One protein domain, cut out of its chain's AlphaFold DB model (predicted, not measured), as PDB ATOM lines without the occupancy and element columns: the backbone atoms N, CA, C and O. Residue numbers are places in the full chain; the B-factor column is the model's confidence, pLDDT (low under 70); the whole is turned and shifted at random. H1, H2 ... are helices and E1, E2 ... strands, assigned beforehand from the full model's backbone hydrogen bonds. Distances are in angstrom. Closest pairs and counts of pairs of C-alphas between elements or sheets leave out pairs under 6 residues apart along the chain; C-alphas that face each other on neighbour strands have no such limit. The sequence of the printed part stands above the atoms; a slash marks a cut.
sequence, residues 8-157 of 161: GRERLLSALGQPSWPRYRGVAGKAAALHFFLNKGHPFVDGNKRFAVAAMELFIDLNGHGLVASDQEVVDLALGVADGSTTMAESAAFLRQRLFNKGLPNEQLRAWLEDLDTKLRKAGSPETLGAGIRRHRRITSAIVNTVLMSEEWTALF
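What this domain is: This is residues 8 to 157 of the 161 residues of the protein "Type II toxin-antitoxin system death-on-curing family toxin" of Dehalococcoidia bacterium (UniProt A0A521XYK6). A rounded cluster of helices is built round H3, which runs through the middle; H2 and H4 pack on one side of it, with H5 beyond them packed on H2, and H7 crosses H3 on another side, with H6 packed across H7. H1 packs on H2 away from H4, a small ribbon of two short strands sits by the last residues of H3, and the short H8 lies off by itself at the margin. The printed part has 150 residues with eight named helices and two named strands, in the order H1 H2 H3 E1 H4 H5 E2 H6 H7 H8; the sheet E1 - E2 is antiparallel and the class is mostly helix. It is compact, with a radius of gyration of the C-alphas of 14.6 A and spans of 38 by 35 by 33 A.

Where its parts are: H1, residues 8 to 16, begins at C-alpha 8 (118.734, 297.450, 301.822). H2 holds residues 26 to 41, 22.2 A long, and H3 residues 48 to 62, 20.6 A. E1 is residues 65 to 67, H4 residues 71 to 83, 18.4 A, and H5 residues 88 to 98, 15.5 A. E2, residues 99 to 101, follows H5 directly. H6, residues 106 to 122, measures 24.5 A, and H7, residues 131 to 144, 20.0 A. H8, residues 151 to 155, ends at C-alpha 155 (109.505, 278.363, 300.351).

How they stand to each other: H1 and H2 form a helical hairpin, at a shallow tilt of 15 degrees; their closest C-alphas, Ala 15 and Phe 37, are 4.9 A apart. H2 and H3, the two hubs, form another at 18 degrees, with the C-alphas of His 35 and Ala 52 at 4.8 A. H5 touches H2 at a steep tilt of 45 degrees, closest at Gly 29 and Ala 92, 4.9 A between C-alphas. H4 and H5, a helical hairpin, only just touch, with 3 pairs of C-alphas within 8 A, the closest Leu 77 and Ser 91 at 7.1 A. H7 touches H3 with residues 138 to 143 alone, only just about perpendicular at 73 degrees; the closest C-alphas, Ala 54 and Ile 139, are 4.4 A apart. H6 touches H7 about perpendicular, at 90 degrees, closest at the C-alphas of Leu 120 and Arg 137, 6.3 A. H8 touches no helix. Between E1 and E2, N 66 and O 100 are 2.9 A apart. In H1, H2, H3, H4 and H6 every O i to N i+4 pair is within hydrogen-bond range; H5 has 6 of 7, H7 8 of 10, and H8 0 of 1, with 1 of 2 O i to N i+3 pairs.

The domain as a whole: The C-alphas farthest apart, Arg 23 and Thr 128, are 41.7 A apart. The printed part has no cut and no long link. Mean pLDDT of the printed part is 78.9; 44 residues are under 70, among them 123 to 157.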
ATOM      1  N   GLY A   8     117.841 298.609 301.896       84.56
ATOM      2  CA  GLY A   8     118.734 297.450 301.822       84.56
ATOM      3  C   GLY A   8     118.025 296.120 302.077       84.56
ATOM      4  O   GLY A   8     118.326 295.126 301.416       84.56
ATOM      5  N   ARG A   9     117.041 296.103 302.987       84.69
ATOM      6  CA  ARG A   9     116.206 294.919 303.242       84.69
ATOM      7  C   ARG A   9     115.357 294.565 302.023       84.69
ATOM      8  O   ARG A   9     115.340 293.411 301.623       84.69
ATOM      9  N   GLU A  10     114.689 295.538 301.417       86.25
ATOM     10  CA  GLU A  10     113.827 295.313 300.250       86.25
ATOM     11  C   GLU A  10     114.633 294.835 299.042       86.25
ATOM     12  O   GLU A  10     114.236 293.894 298.358       86.25
ATOM     13  N   ARG A  11     115.817 295.420 298.819       88.25
ATOM     14  CA  ARG A  11     116.771 294.977 297.789       88.25
ATOM     15  C   ARG A  11     117.207 293.534 298.006       88.25
ATOM     16  O   ARG A  11     117.302 292.779 297.042       88.25
ATOM     17  N   LEU A  12     117.465 293.165 299.261       86.44
ATOM     18  CA  LEU A  12     117.815 291.801 299.629       86.44
ATOM     19  C   LEU A  12     116.645 290.869 299.312       86.44
ATOM     20  O   LEU A  12     116.805 289.989 298.476       86.44
ATOM     21  N   LEU A  13     115.468 291.105 299.891       83.88
ATOM     22  CA  LEU A  13     114.283 290.264 299.689       83.88
ATOM     23  C   LEU A  13     113.898 290.134 298.208       83.88
ATOM     24  O   LEU A  13     113.642 289.033 297.729       83.88
ATOM     25  N   SER A  14     113.950 291.233 297.453       87.25
ATOM     26  CA  SER A  14     113.691 291.230 296.012       87.25
ATOM     27  C   SER A  14     114.667 290.336 295.249       87.25
ATOM     28  O   SER A  14     114.240 289.576 294.381       87.25
ATOM     29  N   ALA A  15     115.963 290.383 295.577       89.94
ATOM     30  CA  ALA A  15     116.973 289.532 294.954       89.94
ATOM     31  C   ALA A  15     116.807 288.052 295.340       89.94
ATOM     32  O   ALA A  15     116.953 287.174 294.491       89.94
ATOM     33  N   LEU A  16     116.454 287.786 296.599       85.25
ATOM     34  CA  LEU A  16     116.173 286.442 297.104       85.25
ATOM     35  C   LEU A  16     114.948 285.819 296.441       85.25
ATOM     36  O   LEU A  16     114.947 284.622 296.201       85.25
ATOM     37  N   GLY A  17     113.949 286.626 296.089       83.81
ATOM     38  CA  GLY A  17     112.758 286.170 295.380       83.81
ATOM     39  C   GLY A  17     112.974 285.867 293.897       83.81
ATOM     40  O   GLY A  17     112.101 285.280 293.277       83.81
ATOM     41  N   GLN A  18     114.102 286.240 293.284       89.88
ATOM     42  CA  GLN A  18     114.298 286.062 291.834       89.88
ATOM     43  C   GLN A  18     114.261 284.596 291.372       89.88
ATOM     44  O   GLN A  18     113.606 284.330 290.367       89.88
ATOM     45  N   PRO A  19     114.893 283.627 292.066       89.50
ATOM     46  CA  PRO A  19     114.889 282.214 291.683       89.50
ATOM     47  C   PRO A  19     113.511 281.568 291.499       89.50
ATOM     48  O   PRO A  19     113.414 280.599 290.747       89.50
ATOM     49  N   SER A  20     112.454 282.064 292.151       85.69
ATOM     50  CA  SER A  20     111.104 281.495 291.996       85.69
ATOM     51  C   SER A  20     110.456 281.846 290.659       85.69
ATOM     52  O   SER A  20     109.492 281.205 290.248       85.69
ATOM     53  N   TRP A  21     110.977 282.844 289.939       86.25
ATOM     54  CA  TRP A  21     110.348 283.304 288.710       86.25
ATOM     55  C   TRP A  21     110.507 282.263 287.587       86.25
ATOM     56  O   TRP A  21     111.639 281.895 287.251       86.25
ATOM     57  N   PRO A  22     109.415 281.875 286.895       84.62
ATOM     58  CA  PRO A  22     109.440 280.809 285.883       84.62
ATOM     59  C   PRO A  22     110.391 281.038 284.700       84.62
ATOM     60  O   PRO A  22     110.794 280.096 284.016       84.62
ATOM     61  N   ARG A  23     110.771 282.295 284.431       91.25
ATOM     62  CA  ARG A  23     111.696 282.651 283.341       91.25
ATOM     63  C   ARG A  23     113.115 282.116 283.547       91.25
ATOM     64  O   ARG A  23     113.851 281.962 282.571       91.25
ATOM     65  N   TYR A  24     113.513 281.827 284.784       91.44
ATOM     66  CA  TYR A  24     114.833 281.285 285.088       91.44
ATOM     67  C   TYR A  24     114.768 279.759 285.106       91.44
ATOM     68  O   TYR A  24     114.318 279.141 286.067       91.44
ATOM     69  N   ARG A  25     115.209 279.137 284.009       89.19
ATOM     70  CA  ARG A  25     115.127 277.681 283.842       89.19
ATOM     71  C   ARG A  25     116.314 276.953 284.459       89.19
ATOM     72  O   ARG A  25     117.470 277.263 284.153       89.19
ATOM     73  N   GLY A  26     115.997 275.926 285.246       91.81
ATOM     74  CA  GLY A  26     116.960 275.049 285.908       91.81
ATOM     75  C   GLY A  26     117.803 275.754 286.973       91.81
ATOM     76  O   GLY A  26     117.797 276.980 287.108       91.81
ATOM     77  N   VAL A  27     118.578 274.961 287.711       93.62
ATOM     78  CA  VAL A  27     119.398 275.440 288.836       93.62
ATOM     79  C   VAL A  27     120.399 276.504 288.392       93.62
ATOM     80  O   VAL A  27     120.514 277.536 289.041       93.62
ATOM     81  N   ALA A  28     121.046 276.327 287.236       96.19
ATOM     82  CA  ALA A  28     121.982 277.312 286.693       96.19
ATOM     83  C   ALA A  28     121.333 278.682 286.423       96.19
ATOM     84  O   ALA A  28     121.923 279.714 286.735       96.19
ATOM     85  N   GLY A  29     120.121 278.708 285.854       96.75
ATOM     86  CA  GLY A  29     119.416 279.960 285.568       96.75
ATOM     87  C   GLY A  29     118.979 280.670 286.846       96.75
ATOM     88  O   GLY A  29     119.189 281.874 286.987       96.75
ATOM     89  N   LYS A  30     118.416 279.913 287.791       96.00
ATOM     90  CA  LYS A  30     117.969 280.421 289.091       96.00
ATOM     91  C   LYS A  30     119.142 280.935 289.942       96.00
ATOM     92  O   LYS A  30     119.073 282.042 290.471       96.00
ATOM     93  N   ALA A  31     120.253 280.196 289.988       95.69
ATOM     94  CA  ALA A  31     121.479 280.600 290.677       95.69
ATOM     95  C   ALA A  31     122.104 281.863 290.061       95.69
ATOM     96  O   ALA A  31     122.508 282.771 290.787       95.69
ATOM     97  N   ALA A  32     122.139 281.958 288.726       96.88
ATOM     98  CA  ALA A  32     122.624 283.150 288.035       96.88
ATOM     99  C   ALA A  32     121.760 284.381 288.334       96.88
ATOM    100  O   ALA A  32     122.308 285.459 288.551       96.88
ATOM    101  N   ALA A  33     120.433 284.228 288.385       96.12
ATOM    102  CA  ALA A  33     119.532 285.310 288.770       96.12
ATOM    103  C   ALA A  33     119.808 285.770 290.210       96.12
ATOM    104  O   ALA A  33     120.047 286.955 290.434       96.12
ATOM    105  N   LEU A  34     119.872 284.837 291.167       94.44
ATOM    106  CA  LEU A  34     120.197 285.145 292.563       94.44
ATOM    107  C   LEU A  34     121.509 285.933 292.682       94.44
ATOM    108  O   LEU A  34     121.542 287.008 293.282       94.44
ATOM    109  N   HIS A  35     122.576 285.430 292.054       95.25
ATOM    110  CA  HIS A  35     123.881 286.087 292.026       95.25
ATOM    111  C   HIS A  35     123.794 287.498 291.432       95.25
ATOM    112  O   HIS A  35     124.265 288.462 292.036       95.25
ATOM    113  N   PHE A  36     123.165 287.632 290.262       95.56
ATOM    114  CA  PHE A  36     123.089 288.885 289.518       95.56
ATOM    115  C   PHE A  36     122.361 289.979 290.304       95.56
ATOM    116  O   PHE A  36     122.890 291.081 290.473       95.56
ATOM    117  N   PHE A  37     121.176 289.674 290.835       94.38
ATOM    118  CA  PHE A  37     120.366 290.655 291.554       94.38
ATOM    119  C   PHE A  37     120.930 291.000 292.935       94.38
ATOM    120  O   PHE A  37     120.816 292.151 293.347       94.38
ATOM    121  N   LEU A  38     121.607 290.075 293.625       91.88
ATOM    122  CA  LEU A  38     122.319 290.407 294.866       91.88
ATOM    123  C   LEU A  38     123.519 291.323 294.608       91.88
ATOM    124  O   LEU A  38     123.768 292.262 295.369       91.88
ATOM    125  N   ASN A  39     124.252 291.069 293.525       90.88
ATOM    126  CA  ASN A  39     125.446 291.829 293.181       90.88
ATOM    127  C   ASN A  39     125.088 293.255 292.720       90.88
ATOM    128  O   ASN A  39     125.649 294.219 293.238       90.88
ATOM    129  N   LYS A  40     124.083 293.404 291.840       90.00
ATOM    130  CA  LYS A  40     123.586 294.711 291.361       90.00
ATOM    131  C   LYS A  40     122.688 295.441 292.360       90.00
ATOM    132  O   LYS A  40     122.640 296.670 292.360       90.00
ATOM    133  N   GLY A  41     121.960 294.708 293.199       88.06
ATOM    134  CA  GLY A  41     121.004 295.278 294.146       88.06
ATOM    135  C   GLY A  41     121.668 296.097 295.250       88.06
ATOM    136  O   GLY A  41     121.058 297.047 295.735       88.06
ATOM    137  N   HIS A  42     122.915 295.770 295.605       87.12
ATOM    138  CA  HIS A  42     123.688 296.387 296.691       87.12
ATOM    139  C   HIS A  42     122.924 296.517 298.032       87.12
ATOM    140  O   HIS A  42     122.843 297.624 298.578       87.12
ATOM    141  N   PRO A  43     122.360 295.418 298.580       86.38
ATOM    142  CA  PRO A  43     121.582 295.452 299.824       86.38
ATOM    143  C   PRO A  43     122.395 295.795 301.083       86.38
ATOM    144  O   PRO A  43     121.831 296.254 302.077       86.38
ATOM    145  N   PHE A  44     123.711 295.586 301.066       86.62
ATOM    146  CA  PHE A  44     124.609 295.845 302.191       86.62
ATOM    147  C   PHE A  44     125.501 297.061 301.940       86.62
ATOM    148  O   PHE A  44     125.791 297.417 300.794       86.62
ATOM    149  N   VAL A  45     125.979 297.675 303.026       83.81
ATOM    150  CA  VAL A  45     126.983 298.754 302.979       83.81
ATOM    151  C   VAL A  45     128.260 298.272 302.288       83.81
ATOM    152  O   VAL A  45     128.830 298.986 301.467       83.81
ATOM    153  N   ASP A  46     128.682 297.041 302.578       81.69
ATOM    154  CA  ASP A  46     129.882 296.437 302.019       81.69
ATOM    155  C   ASP A  46     129.705 294.933 301.760       81.69
ATOM    156  O   ASP A  46     128.754 294.287 302.193       81.69
ATOM    157  N   GLY A  47     130.638 294.363 300.997       82.94
ATOM    158  CA  GLY A  47     130.714 292.918 300.788       82.94
ATOM    159  C   GLY A  47     129.607 292.288 299.932       82.94
ATOM    160  O   GLY A  47     129.590 291.066 299.832       82.94
ATOM    161  N   ASN A  48     128.759 293.069 299.257       88.12
ATOM    162  CA  ASN A  48     127.690 292.571 298.371       88.12
ATOM    163  C   ASN A  48     128.149 291.460 297.410       88.12
ATOM    164  O   ASN A  48     127.506 290.424 297.329       88.12
ATOM    165  N   LYS A  49     129.309 291.627 296.761       87.62
ATOM    166  CA  LYS A  49     129.905 290.612 295.872       87.62
ATOM    167  C   LYS A  49     130.177 289.283 296.585       87.62
ATOM    168  O   LYS A  49     129.815 288.227 296.084       87.62
ATOM    169  N   ARG A  50     130.771 289.346 297.784       86.12
ATOM    170  CA  ARG A  50     131.066 288.161 298.609       86.12
ATOM    171  C   ARG A  50     129.777 287.456 299.031       86.12
ATOM    172  O   ARG A  50     129.713 286.237 298.984       86.12
ATOM    173  N   PHE A  51     128.757 288.230 299.401       86.12
ATOM    174  CA  PHE A  51     127.446 287.688 299.743       86.12
ATOM    175  C   PHE A  51     126.751 287.053 298.532       86.12
ATOM    176  O   PHE A  51     126.223 285.955 298.646       86.12
ATOM    177  N   ALA A  52     126.779 287.709 297.370       90.31
ATOM    178  CA  ALA A  52     126.162 287.211 296.146       90.31
ATOM    179  C   ALA A  52     126.773 285.874 295.702       90.31
ATOM    180  O   ALA A  52     126.034 284.948 295.374       90.31
ATOM    181  N   VAL A  53     128.107 285.762 295.729       89.12
ATOM    182  CA  VAL A  53     128.824 284.509 295.437       89.12
ATOM    183  C   VAL A  53     128.422 283.415 296.416       89.12
ATOM    184  O   VAL A  53     128.023 282.335 295.996       89.12
ATOM    185  N   ALA A  54     128.456 283.719 297.714       83.94
ATOM    186  CA  ALA A  54     128.067 282.764 298.735       83.94
ATOM    187  C   ALA A  54     126.625 282.275 298.521       83.94
ATOM    188  O   ALA A  54     126.365 281.076 298.532       83.94
ATOM    189  N   ALA A  55     125.677 283.192 298.316       86.19
ATOM    190  CA  ALA A  55     124.268 282.853 298.145       86.19
ATOM    191  C   ALA A  55     124.041 281.977 296.908       86.19
ATOM    192  O   ALA A  55     123.263 281.029 296.961       86.19
ATOM    193  N   MET A  56     124.757 282.260 295.818       91.69
ATOM    194  CA  MET A  56     124.744 281.449 294.604       91.69
ATOM    195  C   MET A  56     125.254 280.027 294.854       91.69
ATOM    196  O   MET A  56     124.587 279.072 294.465       91.69
ATOM    197  N   GLU A  57     126.417 279.875 295.492       87.44
ATOM    198  CA  GLU A  57     127.002 278.561 295.778       87.44
ATOM    199  C   GLU A  57     126.116 277.751 296.731       87.44
ATOM    200  O   GLU A  57     125.813 276.596 296.442       87.44
ATOM    201  N   LEU A  58     125.596 278.379 297.793       83.50
ATOM    202  CA  LEU A  58     124.662 277.719 298.704       83.50
ATOM    203  C   LEU A  58     123.377 277.294 297.989       83.50
ATOM    204  O   LEU A  58     122.884 276.197 298.224       83.50
ATOM    205  N   PHE A  59     122.825 278.139 297.114       86.44
ATOM    206  CA  PHE A  59     121.640 277.785 296.336       86.44
ATOM    207  C   PHE A  59     121.908 276.570 295.441       86.44
ATOM    208  O   PHE A  59     121.090 275.654 295.391       86.44
ATOM    209  N   ILE A  60     123.056 276.532 294.760       89.88
ATOM    210  CA  ILE A  60     123.476 275.384 293.944       89.88
ATOM    211  C   ILE A  60     123.557 274.123 294.808       89.88
ATOM    212  O   ILE A  60     122.984 273.095 294.439       89.88
ATOM    213  N   ASP A  61     124.214 274.228 295.964       83.56
ATOM    214  CA  ASP A  61     124.371 273.119 296.896       83.56
ATOM    215  C   ASP A  61     123.024 272.599 297.372       83.56
ATOM    216  O   ASP A  61     122.799 271.400 297.261       83.56
ATOM    217  N   LEU A  62     122.129 273.488 297.821       80.44
ATOM    218  CA  LEU A  62     120.776 273.182 298.304       80.44
ATOM    219  C   LEU A  62     119.889 272.512 297.252       80.44
ATOM    220  O   LEU A  62     118.976 271.775 297.608       80.44
ATOM    221  N   ASN A  63     120.171 272.738 295.970       84.44
ATOM    222  CA  ASN A  63     119.479 272.087 294.863       84.44
ATOM    223  C   ASN A  63     120.160 270.772 294.429       84.44
ATOM    224  O   ASN A  63     119.895 270.276 293.338       84.44
ATOM    225  N   GLY A  64     121.063 270.206 295.239       85.69
ATOM    226  CA  GLY A  64     121.701 268.912 294.963       85.69
ATOM    227  C   GLY A  64     122.836 268.972 293.942       85.69
ATOM    228  O   GLY A  64     123.319 267.933 293.487       85.69
ATOM    229  N   HIS A  65     123.300 270.168 293.582       89.50
ATOM    230  CA  HIS A  65     124.375 270.349 292.616       89.50
ATOM    231  C   HIS A  65     125.680 270.777 293.287       89.50
ATOM    232  O   HIS A  65     125.706 271.256 294.414       89.50
ATOM    233  N   GLY A  66     126.793 270.580 292.590       87.62
ATOM    234  CA  GLY A  66     128.074 271.208 292.894       87.62
ATOM    235  C   GLY A  66     128.558 272.034 291.707       87.62
ATOM    236  O   GLY A  66     128.080 271.856 290.586       87.62
ATOM    237  N   LEU A  67     129.517 272.928 291.952       89.88
ATOM    238  CA  LEU A  67     130.100 273.805 290.936       89.88
ATOM    239  C   LEU A  67     131.589 273.493 290.718       89.88
ATOM    240  O   LEU A  67     132.412 273.682 291.621       89.88
ATOM    241  N   VAL A  68     131.942 273.078 289.498       92.75
ATOM    242  CA  VAL A  68     133.332 272.932 289.039       92.75
ATOM    243  C   VAL A  68     133.847 274.285 288.550       92.75
ATOM    244  O   VAL A  68     133.736 274.624 287.377       92.75
ATOM    245  N   ALA A  69     134.386 275.077 289.468       89.50
ATOM    246  CA  ALA A  69     135.058 276.335 289.170       89.50
ATOM    247  C   ALA A  69     136.131 276.597 290.229       89.50
ATOM    248  O   ALA A  69     135.952 276.239 291.398       89.50
ATOM    249  N   SER A  70     137.229 277.216 289.815       87.25
ATOM    250  CA  SER A  70     138.235 277.760 290.723       87.25
ATOM    251  C   SER A  70     137.708 278.996 291.456       87.25
ATOM    252  O   SER A  70     136.817 279.694 290.968       87.25
ATOM    253  N   ASP A  71     138.297 279.307 292.615       81.38
ATOM    254  CA  ASP A  71     137.971 280.527 293.364       81.38
ATOM    255  C   ASP A  71     138.147 281.782 292.492       81.38
ATOM    256  O   ASP A  71     137.340 282.706 292.569       81.38
ATOM    257  N   GLN A  72     139.169 281.793 291.627       87.19
ATOM    258  CA  GLN A  72     139.428 282.907 290.718       87.19
ATOM    259  C   GLN A  72     138.318 283.057 289.672       87.19
ATOM    260  O   GLN A  72     137.804 284.155 289.510       87.19
ATOM    261  N   GLU A  73     137.872 281.968 289.035       92.94
ATOM    262  CA  GLU A  73     136.763 282.024 288.067       92.94
ATOM    263  C   GLU A  73     135.466 282.552 288.700       92.94
ATOM    264  O   GLU A  73     134.717 283.297 288.069       92.94
ATOM    265  N   VAL A  74     135.192 282.192 289.958       91.69
ATOM    266  CA  VAL A  74     134.011 282.685 290.685       91.69
ATOM    267  C   VAL A  74     134.157 284.171 291.035       91.69
ATOM    268  O   VAL A  74     133.186 284.927 290.939       91.69
ATOM    269  N   VAL A  75     135.363 284.614 291.408       88.38
ATOM    270  CA  VAL A  75     135.663 286.038 291.620       88.38
ATOM    271  C   VAL A  75     135.501 286.828 290.324       88.38
ATOM    272  O   VAL A  75     134.839 287.864 290.342       88.38
ATOM    273  N   ASP A  76     136.036 286.333 289.213       94.00
ATOM    274  CA  ASP A  76     135.959 286.989 287.906       94.00
ATOM    275  C   ASP A  76     134.508 287.092 287.428       94.00
ATOM    276  O   ASP A  76     134.077 288.155 286.980       94.00
ATOM    277  N   LEU A  77     133.704 286.042 287.633       95.00
ATOM    278  CA  LEU A  77     132.263 286.080 287.381       95.00
ATOM    279  C   LEU A  77     131.575 287.188 288.198       95.00
ATOM    280  O   LEU A  77     130.759 287.944 287.670       95.00
ATOM    281  N   ALA A  78     131.894 287.304 289.490       91.88
ATOM    282  CA  ALA A  78     131.318 288.322 290.367       91.88
ATOM    283  C   ALA A  78     131.762 289.747 290.009       91.88
ATOM    284  O   ALA A  78     130.968 290.684 290.147       91.88
ATOM    285  N   LEU A  79     133.008 289.922 289.567       93.81
ATOM    286  CA  LEU A  79     133.526 291.202 289.092       93.81
ATOM    287  C   LEU A  79     132.873 291.601 287.770       93.81
ATOM    288  O   LEU A  79     132.334 292.703 287.703       93.81
ATOM    289  N   GLY A  80     132.801 290.688 286.801       96.00
ATOM    290  CA  GLY A  80     132.191 290.958 285.502       96.00
ATOM    291  C   GLY A  80     130.694 291.262 285.593       96.00
ATOM    292  O   GLY A  80     130.171 292.152 284.925       96.00
ATOM    293  N   VAL A  81     129.974 290.601 286.505       95.75
ATOM    294  CA  VAL A  81     128.591 290.995 286.811       95.75
ATOM    295  C   VAL A  81     128.550 292.395 287.425       95.75
ATOM    296  O   VAL A  81     127.684 293.191 287.068       95.75
ATOM    297  N   ALA A  82     129.458 292.725 288.346       91.81
ATOM    298  CA  ALA A  82     129.458 294.022 289.018       91.81
ATOM    299  C   ALA A  82     129.744 295.180 288.047       91.81
ATOM    300  O   ALA A  82     128.987 296.153 288.048       91.81
ATOM    301  N   ASP A  83     130.759 295.054 287.192       94.06
ATOM    302  CA  ASP A  83     131.136 296.071 286.200       94.06
ATOM    303  C   ASP A  83     130.259 296.060 284.933       94.06
ATOM    304  O   ASP A  83     130.211 297.053 284.212       94.06
ATOM    305  N   GLY A  84     129.470 295.000 284.726       94.75
ATOM    306  CA  GLY A  84     128.538 294.878 283.604       94.75
ATOM    307  C   GLY A  84     129.128 294.241 282.347       94.75
ATOM    308  O   GLY A  84     128.405 294.139 281.359       94.75
ATOM    309  N   SER A  85     130.382 293.786 282.379       96.88
ATOM    310  CA  SER A  85     130.996 293.005 281.297       96.88
ATOM    311  C   SER A  85     130.439 291.584 281.175       96.88
ATOM    312  O   SER A  85     130.545 290.992 280.106       96.88
ATOM    313  N   THR A  86     129.789 291.067 282.225       97.06
ATOM    314  CA  THR A  86     129.101 289.770 282.209       97.06
ATOM    315  C   THR A  86     127.603 289.946 282.429       97.06
ATOM    316  O   THR A  86     127.139 290.426 283.469       97.06
ATOM    317  N   THR A  87     126.814 289.482 281.467       96.88
ATOM    318  CA  THR A  87     125.354 289.451 281.550       96.88
ATOM    319  C   THR A  87     124.857 288.299 282.430       96.88
ATOM    320  O   THR A  87     125.537 287.300 282.682       96.88
ATOM    321  N   MET A  88     123.601 288.392 282.872       95.81
ATOM    322  CA  MET A  88     122.941 287.296 283.592       95.81
ATOM    323  C   MET A  88     122.831 286.023 282.732       95.81
ATOM    324  O   MET A  88     122.934 284.914 283.255       95.81
ATOM    325  N   ALA A  89     122.644 286.166 281.414       95.94
ATOM    326  CA  ALA A  89     122.566 285.035 280.492       95.94
ATOM    327  C   ALA A  89     123.918 284.315 280.358       95.94
ATOM    328  O   ALA A  89     123.963 283.086 280.421       95.94
ATOM    329  N   GLU A  90     125.013 285.068 280.250       97.50
ATOM    330  CA  GLU A  90     126.376 284.521 280.247       97.50
ATOM    331  C   GLU A  90     126.719 283.870 281.587       97.50
ATOM    332  O   GLU A  90     127.262 282.768 281.606       97.50
ATOM    333  N   SER A  91     126.301 284.473 282.705       96.69
ATOM    334  CA  SER A  91     126.435 283.858 284.034       96.69
ATOM    335  C   SER A  91     125.709 282.512 284.107       96.69
ATOM    336  O   SER A  91     126.266 281.519 284.570       96.69
ATOM    337  N   ALA A  92     124.474 282.440 283.600       97.44
ATOM    338  CA  ALA A  92     123.717 281.191 283.557       97.44
ATOM    339  C   ALA A  92     124.379 280.143 282.651       97.44
ATOM    340  O   ALA A  92     124.361 278.956 282.981       97.44
ATOM    341  N   ALA A  93     124.965 280.556 281.524       97.50
ATOM    342  CA  ALA A  93     125.702 279.666 280.631       97.50
ATOM    343  C   ALA A  93     126.980 279.127 281.294       97.50
ATOM    344  O   ALA A  93     127.207 277.916 281.265       97.50
ATOM    345  N   PHE A  94     127.752 279.997 281.955       97.12
ATOM    346  CA  PHE A  94     128.937 279.633 282.733       97.12
ATOM    347  C   PHE A  94     128.609 278.569 283.784       97.12
ATOM    348  O   PHE A  94     129.274 277.531 283.836       97.12
ATOM    349  N   LEU A  95     127.548 278.790 284.570       97.00
ATOM    350  CA  LEU A  95     127.107 277.837 285.588       97.00
ATOM    351  C   LEU A  95     126.632 276.532 284.950       97.00
ATOM    352  O   LEU A  95     127.068 275.463 285.359       97.00
ATOM    353  N   ARG A  96     125.795 276.587 283.907       96.44
ATOM    354  CA  ARG A  96     125.239 275.384 283.264       96.44
ATOM    355  C   ARG A  96     126.318 274.419 282.771       96.44
ATOM    356  O   ARG A  96     126.110 273.216 282.847       96.44
ATOM    357  N   GLN A  97     127.449 274.933 282.296       96.50
ATOM    358  CA  GLN A  97     128.576 274.117 281.830       96.50
ATOM    359  C   GLN A  97     129.389 273.477 282.965       96.50
ATOM    360  O   GLN A  97     130.161 272.558 282.715       96.50
ATOM    361  N   ARG A  98     129.252 273.979 284.197       95.75
ATOM    362  CA  ARG A  98     130.102 273.637 285.349       95.75
ATOM    363  C   ARG A  98     129.336 273.018 286.515       95.75
ATOM    364  O   ARG A  98     129.955 272.598 287.492       95.75
ATOM    365  N   LEU A  99     128.007 272.969 286.436       94.75
ATOM    366  CA  LEU A  99     127.191 272.261 287.409       94.75
ATOM    367  C   LEU A  99     127.274 270.754 287.183       94.75
ATOM    368  O   LEU A  99     127.122 270.268 286.065       94.75
ATOM    369  N   PHE A 100     127.423 270.013 288.274       90.38
ATOM    370  CA  PHE A 100     127.271 268.562 288.302       90.38
ATOM    371  C   PHE A 100     126.264 268.177 289.382       90.38
ATOM    372  O   PHE A 100     126.126 268.880 290.381       90.38
ATOM    373  N   ASN A 101     125.520 267.093 289.173       89.69
ATOM    374  CA  ASN A 101     124.641 266.546 290.203       89.69
ATOM    375  C   ASN A 101     125.505 265.810 291.240       89.69
ATOM    376  O   ASN A 101     126.334 264.981 290.866       89.69
ATOM    377  N   LYS A 102     125.320 266.110 292.529       82.38
ATOM    378  CA  LYS A 102     126.027 265.419 293.619       82.38
ATOM    379  C   LYS A 102     125.498 264.004 293.860       82.38
ATOM    380  O   LYS A 102     126.168 263.227 294.529       82.38
ATOM    381  N   GLY A 103     124.304 263.677 293.362       80.25
ATOM    382  CA  GLY A 103     123.629 262.402 293.610       80.25
ATOM    383  C   GLY A 103     123.160 262.231 295.058       80.25
ATOM    384  O   GLY A 103     122.769 261.132 295.439       80.25
ATOM    385  N   LEU A 104     123.206 263.297 295.867       71.88
ATOM    386  CA  LEU A 104     122.742 263.287 297.251       71.88
ATOM    387  C   LEU A 104     121.229 263.545 297.288       71.88
ATOM    388  O   LEU A 104     120.787 264.560 296.745       71.88
ATOM    389  N   PRO A 105     120.431 262.693 297.956       73.94
ATOM    390  CA  PRO A 105     119.055 263.023 298.304       73.94
ATOM    391  C   PRO A 105     118.993 264.318 299.128       73.94
ATOM    392  O   PRO A 105     119.862 264.555 299.972       73.94
ATOM    393  N   ASN A 106     117.940 265.123 298.942       69.44
ATOM    394  CA  ASN A 106     117.760 266.406 299.643       69.44
ATOM    395  C   ASN A 106     117.887 266.280 301.173       69.44
ATOM    396  O   ASN A 106     118.442 267.166 301.816       69.44
ATOM    397  N   GLU A 107     117.427 265.171 301.757       74.31
ATOM    398  CA  GLU A 107     117.562 264.891 303.191       74.31
ATOM    399  C   GLU A 107     119.030 264.751 303.627       74.31
ATOM    400  O   GLU A 107     119.456 265.389 304.586       74.31
ATOM    401  N   GLN A 108     119.832 263.979 302.885       75.50
ATOM    402  CA  GLN A 108     121.252 263.784 303.195       75.50
ATOM    403  C   GLN A 108     122.045 265.079 303.036       75.50
ATOM    404  O   GLN A 108     122.955 265.359 303.812       75.50
ATOM    405  N   LEU A 109     121.687 265.888 302.044       70.06
ATOM    406  CA  LEU A 109     122.272 267.202 301.828       70.06
ATOM    407  C   LEU A 109     121.935 268.179 302.965       70.06
ATOM    408  O   LEU A 109     122.825 268.890 303.426       70.06
ATOM    409  N   ARG A 110     120.685 268.196 303.446       69.56
ATOM    410  CA  ARG A 110     120.278 269.000 304.613       69.56
ATOM    411  C   ARG A 110     121.035 268.573 305.866       69.56
ATOM    412  O   ARG A 110     121.661 269.414 306.502       69.56
ATOM    413  N   ALA A 111     121.079 267.272 306.144       75.75
ATOM    414  CA  ALA A 111     121.841 266.727 307.266       75.75
ATOM    415  C   ALA A 111     123.337 267.079 307.164       75.75
ATOM    416  O   ALA A 111     123.967 267.460 308.149       75.75
ATOM    417  N   TRP A 112     123.907 267.012 305.957       74.50
ATOM    418  CA  TRP A 112     125.287 267.416 305.708       74.50
ATOM    419  C   TRP A 112     125.517 268.914 305.966       74.50
ATOM    420  O   TRP A 112     126.536 269.281 306.548       74.50
ATOM    421  N   LEU A 113     124.576 269.783 305.581       69.19
ATOM    422  CA  LEU A 113     124.648 271.225 305.839       69.19
ATOM    423  C   LEU A 113     124.523 271.564 307.331       69.19
ATOM    424  O   LEU A 113     125.234 272.447 307.811       69.19
ATOM    425  N   GLU A 114     123.664 270.864 308.069       70.62
ATOM    426  CA  GLU A 114     123.503 271.021 309.521       70.62
ATOM    427  C   GLU A 114     124.755 270.579 310.291       70.62
ATOM    428  O   GLU A 114     125.249 271.293 311.175       70.62
ATOM    429  N   ASP A 115     125.314 269.421 309.929       72.38
ATOM    430  CA  ASP A 115     126.579 268.928 310.478       72.38
ATOM    431  C   ASP A 115     127.732 269.888 310.153       72.38
ATOM    432  O   ASP A 115     128.550 270.216 311.019       72.38
ATOM    433  N   LEU A 116     127.768 270.405 308.923       67.50
ATOM    434  CA  LEU A 116     128.726 271.421 308.518       67.50
ATOM    435  C   LEU A 116     128.583 272.682 309.381       67.50
ATOM    436  O   LEU A 116     129.574 273.074 309.989       67.50
ATOM    437  N   ASP A 117     127.399 273.294 309.504       65.25
ATOM    438  CA  ASP A 117     127.194 274.487 310.350       65.25
ATOM    439  C   ASP A 117     127.654 274.242 311.795       65.25
ATOM    440  O   ASP A 117     128.393 275.045 312.375       65.25
ATOM    441  N   THR A 118     127.327 273.072 312.347       69.81
ATOM    442  CA  THR A 118     127.773 272.650 313.680       69.81
ATOM    443  C   THR A 118     129.302 272.617 313.785       69.81
ATOM    444  O   THR A 118     129.877 273.155 314.738       69.81
ATOM    445  N   LYS A 119     129.989 272.016 312.807       66.25
ATOM    446  CA  LYS A 119     131.461 271.980 312.742       66.25
ATOM    447  C   LYS A 119     132.053 273.378 312.588       66.25
ATOM    448  O   LYS A 119     133.045 273.693 313.245       66.25
ATOM    449  N   LEU A 120     131.438 274.234 311.774       62.06
ATOM    450  CA  LEU A 120     131.877 275.610 311.552       62.06
ATOM    451  C   LEU A 120     131.802 276.454 312.829       62.06
ATOM    452  O   LEU A 120     132.753 277.184 313.117       62.06
ATOM    453  N   ARG A 121     130.732 276.315 313.626       66.56
ATOM    454  CA  ARG A 121     130.589 276.984 314.934       66.56
ATOM    455  C   ARG A 121     131.666 276.559 315.930       66.56
ATOM    456  O   ARG A 121     132.135 277.385 316.707       66.56
ATOM    457  N   LYS A 122     132.078 275.288 315.896       70.69
ATOM    458  CA  LYS A 122     133.107 274.734 316.794       70.69
ATOM    459  C   LYS A 122     134.543 275.061 316.363       70.69
ATOM    460  O   LYS A 122     135.427 275.109 317.208       70.69
ATOM    461  N   ALA A 123     134.795 275.282 315.070       62.59
ATOM    462  CA  ALA A 123     136.148 275.283 314.509       62.59
ATOM    463  C   ALA A 123     137.035 276.500 314.841       62.59
ATOM    464  O   ALA A 123     138.228 276.433 314.565       62.59
ATOM    465  N   GLY A 124     136.522 277.600 315.409       58.34
ATOM    466  CA  GLY A 124     137.335 278.732 315.897       58.34
ATOM    467  C   GLY A 124     138.065 279.550 314.810       58.34
ATOM    468  O   GLY A 124     137.733 280.713 314.615       58.34
ATOM    469  N   SER A 125     138.961 278.952 314.007       53.06
ATOM    470  CA  SER A 125     139.749 279.600 312.935       53.06
ATOM    471  C   SER A 125     139.679 278.864 311.573       53.06
ATOM    472  O   SER A 125     139.595 277.636 311.563       53.06
ATOM    473  N   PRO A 126     139.641 279.563 310.413       50.53
ATOM    474  CA  PRO A 126     139.542 278.966 309.071       50.53
ATOM    475  C   PRO A 126     140.712 278.068 308.639       50.53
ATOM    476  O   PRO A 126     140.508 277.229 307.762       50.53
ATOM    477  N   GLU A 127     141.906 278.219 309.221       53.69
ATOM    478  CA  GLU A 127     143.101 277.455 308.809       53.69
ATOM    479  C   GLU A 127     143.013 275.950 309.118       53.69
ATOM    480  O   GLU A 127     143.607 275.145 308.403       53.69
ATOM    481  N   THR A 128     142.247 275.549 310.136       55.84
ATOM    482  CA  THR A 128     142.156 274.146 310.587       55.84
ATOM    483  C   THR A 128     141.196 273.289 309.759       55.84
ATOM    484  O   THR A 128     141.103 272.080 309.959       55.84
ATOM    485  N   LEU A 129     140.468 273.889 308.815       56.94
ATOM    486  CA  LEU A 129     139.461 273.199 308.014       56.94
ATOM    487  C   LEU A 129     140.062 272.704 306.699       56.94
ATOM    488  O   LEU A 129     140.861 273.404 306.080       56.94
ATOM    489  N   GLY A 130     139.652 271.523 306.228       54.28
ATOM    490  CA  GLY A 130     140.026 271.024 304.898       54.28
ATOM    491  C   GLY A 130     139.542 271.953 303.776       54.28
ATOM    492  O   GLY A 130     138.574 272.687 303.956       54.28
ATOM    493  N   ALA A 131     140.189 271.928 302.603       53.22
ATOM    494  CA  ALA A 131     139.922 272.868 301.502       53.22
ATOM    495  C   ALA A 131     138.435 272.954 301.098       53.22
ATOM    496  O   ALA A 131     137.903 274.055 300.958       53.22
ATOM    497  N   GLY A 132     137.745 271.811 301.017       53.47
ATOM    498  CA  GLY A 132     136.303 271.769 300.749       53.47
ATOM    499  C   GLY A 132     135.462 272.435 301.845       53.47
ATOM    500  O   GLY A 132     134.509 273.146 301.543       53.47
ATOM    501  N   ILE A 133     135.851 272.289 303.113       55.28
ATOM    502  CA  ILE A 133     135.159 272.886 304.266       55.28
ATOM    503  C   ILE A 133     135.484 274.382 304.391       55.28
ATOM    504  O   ILE A 133     134.627 275.161 304.795       55.28
ATOM    505  N   ARG A 134     136.686 274.828 303.996       57.75
ATOM    506  CA  ARG A 134     137.048 276.260 303.960       57.75
ATOM    507  C   ARG A 134     136.211 277.041 302.956       57.75
ATOM    508  O   ARG A 134     135.752 278.133 303.296       57.75
ATOM    509  N   ARG A 135     135.995 276.476 301.763       55.44
ATOM    510  CA  ARG A 135     135.110 277.054 300.742       55.44
ATOM    511  C   ARG A 135     133.698 277.214 301.308       55.44
ATOM    512  O   ARG A 135     133.195 278.329 301.365       55.44
ATOM    513  N   HIS A 136     133.149 276.153 301.901       57.47
ATOM    514  CA  HIS A 136     131.828 276.197 302.533       57.47
ATOM    515  C   HIS A 136     131.738 277.108 303.775       57.47
ATOM    516  O   HIS A 136     130.737 277.792 303.950       57.47
ATOM    517  N   ARG A 137     132.782 277.232 304.611       53.75
ATOM    518  CA  ARG A 137     132.769 278.115 305.801       53.75
ATOM    519  C   ARG A 137     132.533 279.579 305.462       53.75
ATOM    520  O   ARG A 137     131.800 280.262 306.175       53.75
ATOM    521  N   ARG A 138     133.184 280.076 304.406       53.00
ATOM    522  CA  ARG A 138     133.011 281.468 303.960       53.00
ATOM    523  C   ARG A 138     131.573 281.730 303.502       53.00
ATOM    524  O   ARG A 138     131.081 282.840 303.683       53.00
ATOM    525  N   ILE A 139     130.924 280.702 302.959       53.09
ATOM    526  CA  ILE A 139     129.590 280.734 302.361       53.09
ATOM    527  C   ILE A 139     128.501 280.646 303.442       53.09
ATOM    528  O   ILE A 139     127.682 281.553 303.591       53.09
ATOM    529  N   THR A 140     128.541 279.595 304.263       53.03
ATOM    530  CA  THR A 140     127.495 279.261 305.235       53.03
ATOM    531  C   THR A 140     127.425 280.278 306.373       53.03
ATOM    532  O   THR A 140     126.350 280.787 306.661       53.03
ATOM    533  N   SER A 141     128.547 280.691 306.974       48.84
ATOM    534  CA  SER A 141     128.508 281.624 308.116       48.84
ATOM    535  C   SER A 141     128.055 283.043 307.749       48.84
ATOM    536  O   SER A 141     127.530 283.752 308.606       48.84
ATOM    537  N   ALA A 142     128.237 283.482 306.500       50.06
ATOM    538  CA  ALA A 142     127.755 284.788 306.046       50.06
ATOM    539  C   ALA A 142     126.239 284.783 305.790       50.06
ATOM    540  O   ALA A 142     125.570 285.776 306.073       50.06
ATOM    541  N   ILE A 143     125.695 283.668 305.294       55.53
ATOM    542  CA  ILE A 143     124.271 283.529 304.959       55.53
ATOM    543  C   ILE A 143     123.451 283.101 306.178       55.53
ATOM    544  O   ILE A 143     122.410 283.701 306.435       55.53
ATOM    545  N   VAL A 144     123.941 282.146 306.979       53.75
ATOM    546  CA  VAL A 144     123.290 281.694 308.223       53.75
ATOM    547  C   VAL A 144     123.072 282.861 309.174       53.75
ATOM    548  O   VAL A 144     121.956 283.072 309.635       53.75
ATOM    549  N   ASN A 145     124.107 283.673 309.404       48.19
ATOM    550  CA  ASN A 145     124.011 284.807 310.324       48.19
ATOM    551  C   ASN A 145     123.165 285.971 309.792       48.19
ATOM    552  O   ASN A 145     122.812 286.854 310.568       48.19
ATOM    553  N   THR A 146     122.874 286.013 308.489       51.03
ATOM    554  CA  THR A 146     122.200 287.165 307.871       51.03
ATOM    555  C   THR A 146     120.766 286.847 307.446       51.03
ATOM    556  O   THR A 146     119.957 287.767 307.376       51.03
ATOM    557  N   VAL A 147     120.435 285.586 307.130       48.44
ATOM    558  CA  VAL A 147     119.246 285.287 306.317       48.44
ATOM    559  C   VAL A 147     118.505 283.974 306.653       48.44
ATOM    560  O   VAL A 147     117.279 283.952 306.548       48.44
ATOM    561  N   LEU A 148     119.171 282.905 307.115       47.81
ATOM    562  CA  LEU A 148     118.530 281.578 307.316       47.81
ATOM    563  C   LEU A 148     117.542 281.478 308.499       47.81
ATOM    564  O   LEU A 148     117.108 280.385 308.841       47.81
ATOM    565  N   MET A 149     117.151 282.598 309.106       41.69
ATOM    566  CA  MET A 149     116.128 282.652 310.162       41.69
ATOM    567  C   MET A 149     114.800 283.264 309.674       41.69
ATOM    568  O   MET A 149     113.971 283.646 310.492       41.69
ATOM    569  N   SER A 150     114.595 283.396 308.355       45.66
ATOM    570  CA  SER A 150     113.333 283.887 307.774       45.66
ATOM    571  C   SER A 150     112.573 282.768 307.052       45.66
ATOM    572  O   SER A 150     113.153 282.048 306.241       45.66
ATOM    573  N   GLU A 151     111.272 282.637 307.332       43.84
ATOM    574  CA  GLU A 151     110.369 281.636 306.726       43.84
ATOM    575  C   GLU A 151     110.287 281.752 305.190       43.84
ATOM    576  O   GLU A 151     110.032 280.773 304.493       43.84
ATOM    577  N   GLU A 152     110.588 282.938 304.652       48.31
ATOM    578  CA  GLU A 152     110.597 283.260 303.219       48.31
ATOM    579  C   GLU A 152     111.658 282.476 302.428       48.31
ATOM    580  O   GLU A 152     111.492 282.248 301.229       48.31
ATOM    581  N   TRP A 153     112.745 282.041 303.078       53.31
ATOM    582  CA  TRP A 153     113.784 281.257 302.409       53.31
ATOM    583  C   TRP A 153     113.341 279.834 302.120       53.31
ATOM    584  O   TRP A 153     113.582 279.351 301.021       53.31
ATOM    585  N   THR A 154     112.672 279.170 303.059       50.56
ATOM    586  CA  THR A 154     112.291 277.756 302.939       50.56
ATOM    587  C   THR A 154     111.381 277.512 301.730       50.56
ATOM    588  O   THR A 154     111.601 276.561 300.981       50.56
ATOM    589  N   ALA A 155     110.449 278.435 301.468       52.78
ATOM    590  CA  ALA A 155     109.505 278.363 300.351       52.78
ATOM    591  C   ALA A 155     110.176 278.413 298.961       52.78
ATOM    592  O   ALA A 155     109.672 277.823 298.009       52.78
ATOM    593  N   LEU A 156     111.343 279.056 298.825       51.25
ATOM    594  CA  LEU A 156     112.092 279.090 297.560       51.25
ATOM    595  C   LEU A 156     112.674 277.721 297.162       51.25
ATOM    596  O   LEU A 156     113.087 277.556 296.011       51.25
ATOM    597  N   PHE A 157     112.726 276.759 298.090       51.88
ATOM    598  CA  PHE A 157     113.337 275.438 297.896       51.88
ATOM    599  C   PHE A 157     112.331 274.292 297.749       51.88
ATOM    600  O   PHE A 157     112.753 273.174 297.456       51.88
TER     601      PHE A 157